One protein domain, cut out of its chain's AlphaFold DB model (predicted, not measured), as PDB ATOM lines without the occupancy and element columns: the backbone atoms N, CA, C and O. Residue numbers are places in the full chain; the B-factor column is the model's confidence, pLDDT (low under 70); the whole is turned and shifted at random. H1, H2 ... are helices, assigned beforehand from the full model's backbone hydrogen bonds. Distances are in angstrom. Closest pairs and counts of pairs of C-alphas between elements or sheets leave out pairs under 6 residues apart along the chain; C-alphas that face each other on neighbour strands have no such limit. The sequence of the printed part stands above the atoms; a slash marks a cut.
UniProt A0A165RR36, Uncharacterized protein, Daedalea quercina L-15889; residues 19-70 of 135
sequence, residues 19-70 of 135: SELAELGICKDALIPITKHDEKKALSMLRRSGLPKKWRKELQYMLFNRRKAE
ATOM      1  N   SER A  19      46.917  96.107  72.437       85.25
ATOM      2  CA  SER A  19      47.367  95.708  71.103       85.25
ATOM      3  C   SER A  19      46.267  95.088  70.233       85.25
ATOM      4  O   SER A  19      46.346  95.208  69.018       85.25
ATOM      5  N   GLU A  20      45.228  94.497  70.831       87.75
ATOM      6  CA  GLU A  20      44.131  93.827  70.109       87.75
ATOM      7  C   GLU A  20      43.034  94.811  69.669       87.75
ATOM      8  O   GLU A  20      42.210  94.493  68.818       87.75
ATOM      9  N   LEU A  21      43.003  96.028  70.226       85.12
ATOM     10  CA  LEU A  21      41.903  96.978  70.006       85.12
ATOM     11  C   LEU A  21      41.691  97.321  68.525       85.12
ATOM     12  O   LEU A  21      40.550  97.431  68.082       85.12
ATOM     13  N   ALA A  22      42.778  97.472  67.764       82.12
ATOM     14  CA  ALA A  22      42.706  97.776  66.337       82.12
ATOM     15  C   ALA A  22      42.156  96.593  65.524       82.12
ATOM     16  O   ALA A  22      41.314  96.793  64.653       82.12
ATOM     17  N   GLU A  23      42.585  95.369  65.842       85.00
ATOM     18  CA  GLU A  23      42.112  94.135  65.197       85.00
ATOM     19  C   GLU A  23      40.627  93.880  65.488       85.00
ATOM     20  O   GLU A  23      39.899  93.375  64.640       85.00
ATOM     21  N   LEU A  24      40.151  94.314  66.658       84.81
ATOM     22  CA  LEU A  24      38.742  94.267  67.052       84.81
ATOM     23  C   LEU A  24      37.890  95.395  66.435       84.81
ATOM     24  O   LEU A  24      36.717  95.536  66.783       84.81
ATOM     25  N   GLY A  25      38.462  96.231  65.559       85.12
ATOM     26  CA  GLY A  25      37.758  97.350  64.922       85.12
ATOM     27  C   GLY A  25      37.358  98.467  65.894       85.12
ATOM     28  O   GLY A  25      36.475  99.273  65.594       85.12
ATOM     29  N   ILE A  26      37.978  98.532  67.076       86.12
ATOM     30  CA  ILE A  26      37.636  99.520  68.100       86.12
ATOM     31  C   ILE A  26      38.338 100.835  67.770       86.12
ATOM     32  O   ILE A  26      39.555 100.977  67.913       86.12
ATOM     33  N   CYS A  27      37.551 101.832  67.365       85.19
ATOM     34  CA  CYS A  27      38.061 103.173  67.106       85.19
ATOM     35  C   CYS A  27      38.650 103.804  68.378       85.19
ATOM     36  O   CYS A  27      38.080 103.708  69.469       85.19
ATOM     37  N   LYS A  28      39.765 104.530  68.226       85.19
ATOM     38  CA  LYS A  28      40.452 105.242  69.316       85.19
ATOM     39  C   LYS A  28      39.549 106.240  70.052       85.19
ATOM     40  O   LYS A  28      39.771 106.487  71.236       85.19
ATOM     41  N   ASP A  29      38.540 106.781  69.376       86.69
ATOM     42  CA  ASP A  29      37.582 107.736  69.950       86.69
ATOM     43  C   ASP A  29      36.531 107.072  70.841       86.69
ATOM     44  O   ASP A  29      35.900 107.734  71.659       86.69
ATOM     45  N   ALA A  30      36.360 105.753  70.724       87.81
ATOM     46  CA  ALA A  30      35.540 104.976  71.646       87.81
ATOM     47  C   ALA A  30      36.307 104.614  72.937       87.81
ATOM     48  O   ALA A  30      35.713 104.129  73.898       87.81
ATOM     49  N   LEU A  31      37.622 104.856  72.971       91.69
ATOM     50  CA  LEU A  31      38.470 104.622  74.134       91.69
ATOM     51  C   LEU A  31      38.496 105.848  75.043       91.69
ATOM     52  O   LEU A  31      38.573 106.991  74.588       91.69
ATOM     53  N   ILE A  32      38.563 105.611  76.349       94.44
ATOM     54  CA  ILE A  32      38.630 106.690  77.331       94.44
ATOM     55  C   ILE A  32      40.086 107.140  77.551       94.44
ATOM     56  O   ILE A  32      41.001 106.306  77.605       94.44
ATOM     57  N   PRO A  33      40.357 108.453  77.669       96.69
ATOM     58  CA  PRO A  33      41.679 108.952  78.029       96.69
ATOM     59  C   PRO A  33      42.147 108.407  79.380       96.69
ATOM     60  O   PRO A  33      41.371 108.315  80.330       96.69
ATOM     61  N   ILE A  34      43.437 108.084  79.493       97.50
ATOM     62  CA  ILE A  34      44.005 107.748  80.803       97.50
ATOM     63  C   ILE A  34      44.136 108.999  81.671       97.50
ATOM     64  O   ILE A  34      44.492 110.082  81.199       97.50
ATOM     65  N   THR A  35      43.891 108.835  82.966       98.19
ATOM     66  CA  THR A  35      44.096 109.879  83.970       98.19
ATOM     67  C   THR A  35      45.557 109.922  84.430       98.19
ATOM     68  O   THR A  35      46.331 108.984  84.221       98.19
ATOM     69  N   LYS A  36      45.945 110.986  85.148       98.12
ATOM     70  CA  LYS A  36      47.256 111.051  85.826       98.12
ATOM     71  C   LYS A  36      47.448 109.907  86.831       98.12
ATOM     72  O   LYS A  36      48.571 109.456  87.053       98.12
ATOM     73  N   HIS A  37      46.361 109.440  87.447       98.25
ATOM     74  CA  HIS A  37      46.403 108.317  88.379       98.25
ATOM     75  C   HIS A  37      46.746 107.009  87.657       98.25
ATOM     76  O   HIS A  37      47.648 106.292  88.094       98.25
ATOM     77  N   ASP A  38      46.084 106.739  86.528       98.00
ATOM     78  CA  ASP A  38      46.345 105.562  85.691       98.00
ATOM     79  C   ASP A  38      47.806 105.529  85.221       98.00
ATOM     80  O   ASP A  38      48.485 104.511  85.340       98.00
ATOM     81  N   GLU A  39      48.323 106.670  84.756       98.38
ATOM     82  CA  GLU A  39      49.718 106.817  84.333       98.38
ATOM     83  C   GLU A  39      50.700 106.513  85.472       98.38
ATOM     84  O   GLU A  39      51.602 105.683  85.320       98.38
ATOM     85  N   LYS A  40      50.498 107.125  86.646       98.38
ATOM     86  CA  LYS A  40      51.335 106.873  87.829       98.38
ATOM     87  C   LYS A  40      51.294 105.395  88.228       98.38
ATOM     88  O   LYS A  40      52.327 104.825  88.591       98.38
ATOM     89  N   LYS A  41      50.120 104.762  88.143       98.31
ATOM     90  CA  LYS A  41      49.940 103.336  88.435       98.31
ATOM     91  C   LYS A  41      50.696 102.460  87.437       98.31
ATOM     92  O   LYS A  41      51.439 101.579  87.869       98.31
ATOM     93  N   ALA A  42      50.570 102.727  86.141       97.81
ATOM     94  CA  ALA A  42      51.252 101.983  85.087       97.81
ATOM     95  C   ALA A  42      52.778 102.084  85.209       97.81
ATOM     96  O   ALA A  42      53.469 101.066  85.206       97.81
ATOM     97  N   LEU A  43      53.310 103.293  85.421       98.19
ATOM     98  CA  LEU A  43      54.742 103.514  85.646       98.19
ATOM     99  C   LEU A  43      55.243 102.796  86.905       98.19
ATOM    100  O   LEU A  43      56.322 102.204  86.893       98.19
ATOM    101  N   SER A  44      54.458 102.797  87.987       98.25
ATOM    102  CA  SER A  44      54.783 102.036  89.199       98.25
ATOM    103  C   SER A  44      54.820 100.527  88.936       98.25
ATOM    104  O   SER A  44      55.733  99.855  89.413       98.25
ATOM    105  N   MET A  45      53.875  99.991  88.158       97.75
ATOM    106  CA  MET A  45      53.846  98.572  87.786       97.75
ATOM    107  C   MET A  45      55.032  98.180  86.900       97.75
ATOM    108  O   MET A  45      55.633  97.135  87.132       97.75
ATOM    109  N   LEU A  46      55.415  99.028  85.940       97.69
ATOM    110  CA  LEU A  46      56.549  98.792  85.036       97.69
ATOM    111  C   LEU A  46      57.897  98.672  85.759       97.69
ATOM    112  O   LEU A  46      58.786  97.976  85.269       97.69
ATOM    113  N   ARG A  47      58.041  99.320  86.922       96.88
ATOM    114  CA  ARG A  47      59.250  99.267  87.762       96.88
ATOM    115  C   ARG A  47      59.363  97.991  88.600       96.88
ATOM    116  O   ARG A  47      60.425  97.741  89.161       96.88
ATOM    117  N   ARG A  48      58.296  97.195  88.725       95.06
ATOM    118  CA  ARG A  48      58.311  95.971  89.541       95.06
ATOM    119  C   ARG A  48      59.120  94.871  88.855       95.06
ATOM    120  O   ARG A  48      59.006  94.657  87.644       95.06
ATOM    121  N   SER A  49      59.903  94.140  89.644       93.44
ATOM    122  CA  SER A  49      60.514  92.884  89.209       93.44
ATOM    123  C   SER A  49      59.431  91.825  88.960       93.44
ATOM    124  O   SER A  49      58.322  91.910  89.487       93.44
ATOM    125  N   GLY A  50      59.720  90.852  88.094       90.44
ATOM    126  CA  GLY A  50      58.803  89.737  87.818       90.44
ATOM    127  C   GLY A  50      57.589  90.062  86.935       90.44
ATOM    128  O   GLY A  50      56.796  89.166  86.667       90.44
ATOM    129  N   LEU A  51      57.436  91.295  86.433       93.62
ATOM    130  CA  LEU A  51      56.372  91.616  85.475       93.62
ATOM    131  C   LEU A  51      56.603  90.871  84.140       93.62
ATOM    132  O   LEU A  51      57.642  91.094  83.504       93.62
ATOM    133  N   PRO A  52      55.652  90.041  83.663       93.50
ATOM    134  CA  PRO A  52      55.791  89.337  82.392       93.50
ATOM    135  C   PRO A  52      56.021  90.290  81.212       93.50
ATOM    136  O   PRO A  52      55.397  91.350  81.122       93.50
ATOM    137  N   LYS A  53      56.876  89.893  80.256       94.12
ATOM    138  CA  LYS A  53      57.232  90.721  79.082       94.12
ATOM    139  C   LYS A  53      56.000  91.194  78.296       94.12
ATOM    140  O   LYS A  53      55.949  92.357  77.908       94.12
ATOM    141  N   LYS A  54      54.995  90.323  78.118       92.50
ATOM    142  CA  LYS A  54      53.733  90.672  77.439       92.50
ATOM    143  C   LYS A  54      53.009  91.814  78.160       92.50
ATOM    144  O   LYS A  54      52.649  92.797  77.530       92.50
ATOM    145  N   TRP A  55      52.876  91.742  79.486       94.69
ATOM    146  CA  TRP A  55      52.195  92.779  80.274       94.69
ATOM    147  C   TRP A  55      52.963  94.098  80.291       94.69
ATOM    148  O   TRP A  55      52.358  95.163  80.230       94.69
ATOM    149  N   ARG A  56      54.301  94.037  80.322       96.19
ATOM    150  CA  ARG A  56      55.146  95.224  80.152       96.19
ATOM    151  C   ARG A  56      54.840  95.934  78.832       96.19
ATOM    152  O   ARG A  56      54.660  97.147  78.843       96.19
ATOM    153  N   LYS A  57      54.744  95.179  77.732       95.19
ATOM    154  CA  LYS A  57      54.425  95.715  76.404       95.19
ATOM    155  C   LYS A  57      53.041  96.375  76.375       95.19
ATOM    156  O   LYS A  57      52.929  97.506  75.920       95.19
ATOM    157  N   GLU A  58      52.015  95.729  76.930       95.38
ATOM    158  CA  GLU A  58      50.659  96.303  76.984       95.38
ATOM    159  C   GLU A  58      50.587  97.580  77.835       95.38
ATOM    160  O   GLU A  58      49.983  98.568  77.429       95.38
ATOM    161  N   LEU A  59      51.268  97.626  78.986       96.25
ATOM    162  CA  LEU A  59      51.336  98.852  79.792       96.25
ATOM    163  C   LEU A  59      52.055  99.990  79.053       96.25
ATOM    164  O   LEU A  59      51.651 101.147  79.164       96.25
ATOM    165  N   GLN A  60      53.108  99.675  78.293       96.25
ATOM    166  CA  GLN A  60      53.801 100.654  77.450       96.25
ATOM    167  C   GLN A  60      52.899 101.161  76.318       96.25
ATOM    168  O   GLN A  60      52.852 102.370  76.097       96.25
ATOM    169  N   TYR A  61      52.133 100.286  75.659       94.25
ATOM    170  CA  TYR A  61      51.139 100.695  74.661       94.25
ATOM    171  C   TYR A  61      50.059 101.597  75.256       94.25
ATOM    172  O   TYR A  61      49.749 102.633  74.670       94.25
ATOM    173  N   MET A  62      49.525 101.262  76.433       94.88
ATOM    174  CA  MET A  62      48.546 102.098  77.135       94.88
ATOM    175  C   MET A  62      49.094 103.510  77.408       94.88
ATOM    176  O   MET A  62      48.406 104.506  77.165       94.88
ATOM    177  N   LEU A  63      50.344 103.606  77.880       96.62
ATOM    178  CA  LEU A  63      51.016 104.882  78.150       96.62
ATOM    179  C   LEU A  63      51.280 105.687  76.874       96.62
ATOM    180  O   LEU A  63      51.041 106.894  76.866       96.62
ATOM    181  N   PHE A  64      51.728 105.028  75.803       94.94
ATOM    182  CA  PHE A  64      51.981 105.656  74.506       94.94
ATOM    183  C   PHE A  64      50.689 106.171  73.857       94.94
ATOM    184  O   PHE A  64      50.609 107.325  73.446       94.94
ATOM    185  N   ASN A  65      49.640 105.346  73.831       91.88
ATOM    186  CA  ASN A  65      48.367 105.690  73.197       91.88
ATOM    187  C   ASN A  65      47.511 106.649  74.026       91.88
ATOM    188  O   ASN A  65      46.588 107.256  73.477       91.88
ATOM    189  N   ARG A  66      47.801 106.794  75.328       95.69
ATOM    190  CA  ARG A  66      47.050 107.633  76.275       95.69
ATOM    191  C   ARG A  66      45.566 107.259  76.348       95.69
ATOM    192  O   ARG A  66      44.700 108.131  76.492       95.69
ATOM    193  N   ARG A  67      45.266 105.963  76.230       94.62
ATOM    194  CA  ARG A  67      43.905 105.414  76.191       94.62
ATOM    195  C   ARG A  67      43.792 104.135  77.015       94.62
ATOM    196  O   ARG A  67      44.733 103.350  77.052       94.62
ATOM    197  N   LYS A  68      42.632 103.938  77.638       94.38
ATOM    198  CA  LYS A  68      42.184 102.682  78.252       94.38
ATOM    199  C   LYS A  68      40.764 102.367  77.770       94.38
ATOM    200  O   LYS A  68      40.115 103.220  77.166       94.38
ATOM    201  N   ALA A  69      40.302 101.149  78.014       91.62
ATOM    202  CA  ALA A  69      38.968 100.700  77.632       91.62
ATOM    203  C   ALA A  69      38.259 100.069  78.829       91.62
ATOM    204  O   ALA A  69      38.904  99.427  79.662       91.62
ATOM    205  N   GLU A  70      36.942 100.224  78.880       90.50
ATOM    206  CA  GLU A  70      36.080  99.393  79.716       90.50
ATOM    207  C   GLU A  70      35.694  98.132  78.940       90.50
ATOM    208  O   GLU A  70      35.660  98.145  77.711       90.50
TER     209      GLU A  70
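AT A GLANCE: This is residues 19 to 70 of the 135 residues of an uncharacterized protein of Daedalea quercina L-15889 (UniProt A0A165RR36). A long opening stretch without a named element, residues 19 to 35, makes a wide loop beside a helical hairpin of two helices, H1 and then H2, side by side. A short antiparallel pairing of residues 32 to 33 with 67 to 68 ties this loop to the stretch after H2. The printed part has 52 residues with no named strand; its class is all helix, though the helices hold 24 residues, under half. It is only just compact, close to loose, with a radius of gyration of the C-alphas of 11.5 A and spans of 33 by 23 by 17 A.

HOW THE PARTS SIT: H1, residues 36 to 46, and H2, residues 53 to 65, touch; their closest C-alphas, of Ala 42 and Leu 59, are 6.2 A apart. They run opposite ways at a shallow tilt of 26 degrees. In both, every O i to N i+4 pair is within hydrogen-bond range.

IN THESE COORDINATES: H1 begins with C-alpha 36 at (47.256, 111.051, 85.826) and is 15.4 A long from first to last C-alpha. H2, 18.4 A long, ends with C-alpha 65 at (48.367, 105.690, 73.197).

THE WHOLE: The C-alphas farthest apart, of Gly 25 and Ser 49, are 33.6 A apart. The link from H1 to H2 is short, and residues 49 to 54, of which 53 and 54 belong to H2, stand free. The printed part has no cut, and no printed residue is under 70 in pLDDT.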